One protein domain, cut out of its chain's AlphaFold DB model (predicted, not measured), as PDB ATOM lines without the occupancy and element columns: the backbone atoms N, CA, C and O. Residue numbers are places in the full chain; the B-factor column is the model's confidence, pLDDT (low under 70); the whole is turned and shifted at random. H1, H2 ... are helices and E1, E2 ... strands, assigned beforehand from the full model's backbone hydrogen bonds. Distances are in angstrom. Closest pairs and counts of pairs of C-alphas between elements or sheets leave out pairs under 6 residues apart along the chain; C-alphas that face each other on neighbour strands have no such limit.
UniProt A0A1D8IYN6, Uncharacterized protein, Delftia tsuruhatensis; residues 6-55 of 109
ATOM      1  N   VAL A   6     -13.097 -33.021 -29.262       88.56
ATOM      2  CA  VAL A   6     -13.608 -33.012 -30.625       88.56
ATOM      3  C   VAL A   6     -14.382 -31.720 -30.858       88.56
ATOM      4  O   VAL A   6     -15.257 -31.336 -30.076       88.56
ATOM      5  N   ILE A   7     -14.060 -31.049 -31.959       91.38
ATOM      6  CA  ILE A   7     -14.722 -29.835 -32.438       91.38
ATOM      7  C   ILE A   7     -15.273 -30.162 -33.822       91.38
ATOM      8  O   ILE A   7     -14.528 -30.559 -34.711       91.38
ATOM      9  N   GLU A   8     -16.582 -30.036 -34.003       91.19
ATOM     10  CA  GLU A   8     -17.268 -30.364 -35.254       91.19
ATOM     11  C   GLU A   8     -17.997 -29.136 -35.750       91.19
ATOM     12  O   GLU A   8     -18.633 -28.422 -34.974       91.19
ATOM     13  N   ILE A   9     -17.893 -28.911 -37.054       92.00
ATOM     14  CA  ILE A   9     -18.485 -27.775 -37.738       92.00
ATOM     15  C   ILE A   9     -19.568 -28.335 -38.655       92.00
ATOM     16  O   ILE A   9     -19.273 -28.997 -39.645       92.00
ATOM     17  N   LYS A  10     -20.828 -28.079 -38.306       90.50
ATOM     18  CA  LYS A  10     -22.001 -28.523 -39.062       90.50
ATOM     19  C   LYS A  10     -22.555 -27.370 -39.878       90.50
ATOM     20  O   LYS A  10     -22.737 -26.271 -39.360       90.50
ATOM     21  N   HIS A  11     -22.881 -27.624 -41.136       90.75
ATOM     22  CA  HIS A  11     -23.636 -26.675 -41.946       90.75
ATOM     23  C   HIS A  11     -25.112 -26.701 -41.517       90.75
ATOM     24  O   HIS A  11     -25.732 -27.762 -41.521       90.75
ATOM     25  N   VAL A  12     -25.674 -25.552 -41.129       90.81
ATOM     26  CA  VAL A  12     -27.054 -25.450 -40.590       90.81
ATOM     27  C   VAL A  12     -27.981 -24.565 -41.424       90.81
ATOM     28  O   VAL A  12     -29.165 -24.448 -41.122       90.81
ATOM     29  N   GLY A  13     -27.467 -23.949 -42.485       86.19
ATOM     30  CA  GLY A  13     -28.233 -23.118 -43.410       86.19
ATOM     31  C   GLY A  13     -27.306 -22.357 -44.357       86.19
ATOM     32  O   GLY A  13     -26.092 -22.442 -44.191       86.19
ATOM     33  N   PRO A  14     -27.838 -21.613 -45.340       90.12
ATOM     34  CA  PRO A  14     -27.023 -20.902 -46.324       90.12
ATOM     35  C   PRO A  14     -25.968 -20.001 -45.663       90.12
ATOM     36  O   PRO A  14     -26.309 -19.021 -45.002       90.12
ATOM     37  N   GLY A  15     -24.688 -20.359 -45.808       87.81
ATOM     38  CA  GLY A  15     -23.564 -19.613 -45.228       87.81
ATOM     39  C   GLY A  15     -23.477 -19.656 -43.697       87.81
ATOM     40  O   GLY A  15     -22.718 -18.882 -43.116       87.81
ATOM     41  N   ALA A  16     -24.239 -20.534 -43.038       92.00
ATOM     42  CA  ALA A  16     -24.319 -20.628 -41.587       92.00
ATOM     43  C   ALA A  16     -23.782 -21.971 -41.085       92.00
ATOM     44  O   ALA A  16     -24.195 -23.043 -41.538       92.00
ATOM     45  N   VAL A  17     -22.905 -21.906 -40.085       94.06
ATOM     46  CA  VAL A  17     -22.342 -23.072 -39.406       94.06
ATOM     47  C   VAL A  17     -22.689 -23.082 -37.921       94.06
ATOM     48  O   VAL A  17     -22.783 -22.039 -37.268       94.06
ATOM     49  N   GLN A  18     -22.860 -24.282 -37.382       93.88
ATOM     50  CA  GLN A  18     -22.947 -24.566 -35.958       93.88
ATOM     51  C   GLN A  18     -21.694 -25.322 -35.537       93.88
ATOM     52  O   GLN A  18     -21.284 -26.267 -36.205       93.88
ATOM     53  N   VAL A  19     -21.105 -24.913 -34.419       93.81
ATOM     54  CA  VAL A  19     -19.983 -25.624 -33.809       93.81
ATOM     55  C   VAL A  19     -20.505 -26.446 -32.647       93.81
ATOM     56  O   VAL A  19     -21.224 -25.925 -31.797       93.81
ATOM     57  N   GLU A  20     -20.118 -27.710 -32.580       93.81
ATOM     58  CA  GLU A  20     -20.379 -28.566 -31.428       93.81
ATOM     59  C   GLU A  20     -19.064 -29.087 -30.863       93.81
ATOM     60  O   GLU A  20     -18.136 -29.404 -31.608       93.81
ATOM     61  N   SER A  21     -18.968 -29.193 -29.544       92.12
ATOM     62  CA  SER A  21     -17.801 -29.765 -28.883       92.12
ATOM     63  C   SER A  21     -18.185 -30.533 -27.629       92.12
ATOM     64  O   SER A  21     -19.147 -30.182 -26.948       92.12
ATOM     65  N   ASP A  22     -17.415 -31.580 -27.331       90.69
ATOM     66  CA  ASP A  22     -17.481 -32.289 -26.051       90.69
ATOM     67  C   ASP A  22     -16.649 -31.591 -24.955       90.69
ATOM     68  O   ASP A  22     -16.544 -32.095 -23.833       90.69
ATOM     69  N   LEU A  23     -16.062 -30.429 -25.268       91.69
ATOM     70  CA  LEU A  23     -15.474 -29.534 -24.284       91.69
ATOM     71  C   LEU A  23     -16.552 -29.057 -23.306       91.69
ATOM     72  O   LEU A  23     -17.655 -28.673 -23.709       91.69
ATOM     73  N   ARG A  24     -16.200 -29.030 -22.019       89.38
ATOM     74  CA  ARG A  24     -17.076 -28.515 -20.965       89.38
ATOM     75  C   ARG A  24     -17.376 -27.036 -21.169       89.38
ATOM     76  O   ARG A  24     -16.475 -26.278 -21.533       89.38
ATOM     77  N   THR A  25     -18.609 -26.614 -20.884       90.81
ATOM     78  CA  THR A  25     -18.981 -25.193 -20.958       90.81
ATOM     79  C   THR A  25     -17.994 -24.340 -20.144       90.81
ATOM     80  O   THR A  25     -17.840 -24.582 -18.939       90.81
ATOM     81  N   PRO A  26     -17.343 -23.329 -20.756       87.56
ATOM     82  CA  PRO A  26     -16.363 -22.490 -20.074       87.56
ATOM     83  C   PRO A  26     -16.989 -21.733 -18.901       87.56
ATOM     84  O   PRO A  26     -18.050 -21.122 -19.035       87.56
ATOM     85  N   ARG A  27     -16.316 -21.735 -17.746       90.19
ATOM     86  CA  ARG A  27     -16.712 -20.968 -16.556       90.19
ATOM     87  C   ARG A  27     -15.545 -20.114 -16.087       90.19
ATOM     88  O   ARG A  27     -14.405 -20.572 -16.069       90.19
ATOM     89  N   VAL A  28     -15.834 -18.879 -15.688       89.19
ATOM     90  CA  VAL A  28     -14.815 -17.957 -15.166       89.19
ATOM     91  C   VAL A  28     -14.162 -18.568 -13.924       89.19
ATOM     92  O   VAL A  28     -14.857 -19.028 -13.021       89.19
ATOM     93  N   GLY A  29     -12.828 -18.591 -13.896       88.81
ATOM     94  CA  GLY A  29     -12.043 -19.127 -12.781       88.81
ATOM     95  C   GLY A  29     -11.940 -20.656 -12.722       88.81
ATOM     96  O   GLY A  29     -11.288 -21.172 -11.818       88.81
ATOM     97  N   ALA A  30     -12.545 -21.396 -13.659       88.56
ATOM     98  CA  ALA A  30     -12.375 -22.843 -13.719       88.56
ATOM     99  C   ALA A  30     -10.988 -23.207 -14.287       88.56
ATOM    100  O   ALA A  30     -10.591 -22.645 -15.311       88.56
ATOM    101  N   PRO A  31     -10.251 -24.146 -13.665       88.69
ATOM    102  CA  PRO A  31      -8.989 -24.621 -14.215       88.69
ATOM    103  C   PRO A  31      -9.240 -25.410 -15.506       88.69
ATOM    104  O   PRO A  31     -10.160 -26.226 -15.568       88.69
ATOM    105  N   LEU A  32      -8.397 -25.183 -16.514       89.94
ATOM    106  CA  LEU A  32      -8.404 -25.910 -17.783       89.94
ATOM    107  C   LEU A  32      -7.078 -26.646 -17.954       89.94
ATOM    108  O   LEU A  32      -6.009 -26.094 -17.690       89.94
ATOM    109  N   ALA A  33      -7.143 -27.888 -18.423       90.62
ATOM    110  CA  ALA A  33      -5.959 -28.588 -18.895       90.62
ATOM    111  C   ALA A  33      -5.425 -27.939 -20.194       90.62
ATOM    112  O   ALA A  33      -6.196 -27.305 -20.919       90.62
ATOM    113  N   PRO A  34      -4.142 -28.127 -20.555       91.00
ATOM    114  CA  PRO A  34      -3.562 -27.513 -21.756       91.00
ATOM    115  C   PRO A  34      -4.360 -27.782 -23.042       91.00
ATOM    116  O   PRO A  34      -4.633 -26.860 -23.807       91.00
ATOM    117  N   GLN A  35      -4.811 -29.023 -23.249       90.50
ATOM    118  CA  GLN A  35      -5.647 -29.383 -24.398       90.50
ATOM    119  C   GLN A  35      -7.026 -28.704 -24.377       90.50
ATOM    120  O   GLN A  35      -7.538 -28.330 -25.429       90.50
ATOM    121  N   GLU A  36      -7.614 -28.504 -23.192       92.12
ATOM    122  CA  GLU A  36      -8.895 -27.805 -23.036       92.12
ATOM    123  C   GLU A  36      -8.741 -26.309 -23.337       92.12
ATOM    124  O   GLU A  36      -9.609 -25.730 -23.983       92.12
ATOM    125  N   SER A  37      -7.612 -25.704 -22.947       92.56
ATOM    126  CA  SER A  37      -7.274 -24.316 -23.288       92.56
ATOM    127  C   SER A  37      -7.120 -24.127 -24.797       92.56
ATOM    128  O   SER A  37      -7.740 -23.236 -25.370       92.56
ATOM    129  N   ALA A  38      -6.358 -25.003 -25.461       92.75
ATOM    130  CA  ALA A  38      -6.162 -24.939 -26.910       92.75
ATOM    131  C   ALA A  38      -7.483 -25.120 -27.682       92.75
ATOM    132  O   ALA A  38      -7.770 -24.383 -28.627       92.75
ATOM    133  N   ALA A  39      -8.322 -26.070 -27.258       92.62
ATOM    134  CA  ALA A  39      -9.644 -26.272 -27.844       92.62
ATOM    135  C   ALA A  39     -10.557 -25.054 -27.631       92.62
ATOM    136  O   ALA A  39     -11.256 -24.633 -28.554       92.62
ATOM    137  N   LEU A  40     -10.530 -24.459 -26.434       95.06
ATOM    138  CA  LEU A  40     -11.307 -23.266 -26.125       95.06
ATOM    139  C   LEU A  40     -10.896 -22.077 -27.002       95.06
ATOM    140  O   LEU A  40     -11.767 -21.404 -27.552       95.06
ATOM    141  N   GLU A  41      -9.597 -21.833 -27.171       95.19
ATOM    142  CA  GLU A  41      -9.088 -20.772 -28.049       95.19
ATOM    143  C   GLU A  41      -9.551 -20.961 -29.498       95.19
ATOM    144  O   GLU A  41     -10.013 -20.010 -30.136       95.19
ATOM    145  N   MET A  42      -9.513 -22.199 -30.000       94.69
ATOM    146  CA  MET A  42     -10.008 -22.526 -31.337       94.69
ATOM    147  C   MET A  42     -11.508 -22.234 -31.472       94.69
ATOM    148  O   MET A  42     -11.925 -21.567 -32.421       94.69
ATOM    149  N   ILE A  43     -12.326 -22.671 -30.510       95.00
ATOM    150  CA  ILE A  43     -13.773 -22.415 -30.515       95.00
ATOM    151  C   ILE A  43     -14.063 -20.910 -30.450       95.00
ATOM    152  O   ILE A  43     -14.906 -20.419 -31.200       95.00
ATOM    153  N   GLN A  44     -13.340 -20.155 -29.616       94.81
ATOM    154  CA  GLN A  44     -13.477 -18.699 -29.532       94.81
ATOM    155  C   GLN A  44     -13.116 -18.010 -30.851       94.81
ATOM    156  O   GLN A  44     -13.761 -17.029 -31.224       94.81
ATOM    157  N   HIS A  45     -12.110 -18.511 -31.572       95.38
ATOM    158  CA  HIS A  45     -11.760 -17.990 -32.890       95.38
ATOM    159  C   HIS A  45     -12.868 -18.257 -33.918       95.38
ATOM    160  O   HIS A  45     -13.238 -17.353 -34.667       95.38
ATOM    161  N   ILE A  46     -13.444 -19.464 -33.920       94.00
ATOM    162  CA  ILE A  46     -14.551 -19.819 -34.820       94.00
ATOM    163  C   ILE A  46     -15.805 -18.998 -34.492       94.00
ATOM    164  O   ILE A  46     -16.466 -18.505 -35.399       94.00
ATOM    165  N   GLN A  47     -16.109 -18.785 -33.209       94.62
ATOM    166  CA  GLN A  47     -17.278 -18.017 -32.769       94.62
ATOM    167  C   GLN A  47     -17.264 -16.560 -33.261       94.62
ATOM    168  O   GLN A  47     -18.320 -15.954 -33.417       94.62
ATOM    169  N   ARG A  48     -16.081 -15.991 -33.521       95.31
ATOM    170  CA  ARG A  48     -15.939 -14.634 -34.078       95.31
ATOM    171  C   ARG A  48     -16.225 -14.566 -35.579       95.31
ATOM    172  O   ARG A  48     -16.337 -13.466 -36.114       95.31
ATOM    173  N   GLN A  49     -16.321 -15.704 -36.263       94.75
ATOM    174  CA  GLN A  49     -16.605 -15.735 -37.693       94.75
ATOM    175  C   GLN A  49     -18.077 -15.389 -37.952       94.75
ATOM    176  O   GLN A  49     -18.952 -15.919 -37.266       94.75
ATOM    177  N   PRO A  50     -18.387 -14.580 -38.981       93.62
ATOM    178  CA  PRO A  50     -19.761 -14.167 -39.281       93.62
ATOM    179  C   PRO A  50     -20.680 -15.345 -39.640       93.62
ATOM    180  O   PRO A  50     -21.889 -15.274 -39.439       93.62
ATOM    181  N   ALA A  51     -20.105 -16.442 -40.136       94.19
ATOM    182  CA  ALA A  51     -20.827 -17.672 -40.442       94.19
ATOM    183  C   ALA A  51     -21.202 -18.486 -39.189       94.19
ATOM    184  O   ALA A  51     -22.094 -19.332 -39.260       94.19
ATOM    185  N   CYS A  52     -20.536 -18.281 -38.044       94.06
ATOM    186  CA  CYS A  52     -20.792 -19.069 -36.842       94.06
ATOM    187  C   CYS A  52     -22.076 -18.594 -36.164       94.06
ATOM    188  O   CYS A  52     -22.116 -17.564 -35.491       94.06
ATOM    189  N   ARG A  53     -23.151 -19.365 -36.329       94.31
ATOM    190  CA  ARG A  53     -24.455 -19.005 -35.774       94.31
ATOM    191  C   ARG A  53     -24.567 -19.349 -34.296       94.31
ATOM    192  O   ARG A  53     -25.254 -18.649 -33.552       94.31
ATOM    193  N   ARG A  54     -23.949 -20.457 -33.890       93.12
ATOM    194  CA  ARG A  54     -24.050 -20.995 -32.534       93.12
ATOM    195  C   ARG A  54     -22.896 -21.944 -32.231       93.12
ATOM    196  O   ARG A  54     -22.449 -22.688 -33.100       93.12
ATOM    197  N   VAL A  55     -22.496 -21.950 -30.962       93.75
ATOM    198  CA  VAL A  55     -21.589 -22.934 -30.367       93.75
ATOM    199  C   VAL A  55     -22.363 -23.739 -29.323       93.75
ATOM    200  O   VAL A  55     -23.118 -23.165 -28.535       93.75
TER     201      VAL A  55
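What this domain is: This is residues 6 to 55 of the 109 residues of an uncharacterized protein of Delftia tsuruhatensis (UniProt A0A1D8IYN6). A small sheet of three strands has one helix, H1, lying lengthwise over one face, and no named helix covers its other face. The outline is a rod: the E1 and E2 hairpin turn lies at one end and the long loop of residues 22 to 33 loops out at the other. The printed part has 50 residues, with E1, E2, H1 and E3 in that order along the chain; the class is mixed, helices and strands. The sheet runs E1, E2, E3 and is mixed. The whole is only just compact, close to loose, with a radius of gyration of the C-alphas of 11.6 A and spans of 37 by 18 by 14 A.

Where its parts are: E1, residues 7 to 13, starts with C-alpha 7 at (-14.722, -29.835, -32.438) and is 18.7 A long. E2, residues 16 to 21, measures 17.0 A. E3, residues 52 to 55, measures 7.6 A and ends with C-alpha 55 at (-21.589, -22.934, -30.367). H1, residues 34 to 47, is 20.0 A long.

How they stand to each other: Inner strand E2 forms an antiparallel hairpin with edge strand E1, at 152 degrees; N 10 and O 18 are 2.8 A apart. E2 and edge strand E3 are parallel, at 19 degrees; N 53 and O 17 are 2.9 A apart. H1 is on the sheet at a height of 10.0 A, over E2 and only just not over E3, on which 2 of its C-alphas fall. It runs along the strands, at 12 degrees to E2 on the local plane. The closest C-alphas of H1 and E3, those of Ile 46 and Cys 52, are 6.6 A apart. E2, H1 and E3 form a strand-helix-strand unit, two parallel neighbour strands with a helix between, with a right-handed crossover. H1 on one face of the sheet makes two layers. In H1 every O i to N i+4 pair is within hydrogen-bond range.

The domain as a whole: The C-alphas farthest apart, of Pro 14 and Pro 31, are 37.0 A apart. The link E2 to H1 is long, with 12 residues; E1 to E2 and H1 to E3 are tight. The printed part has no cut, its mean pLDDT is 92.0, and no printed residue is under 70.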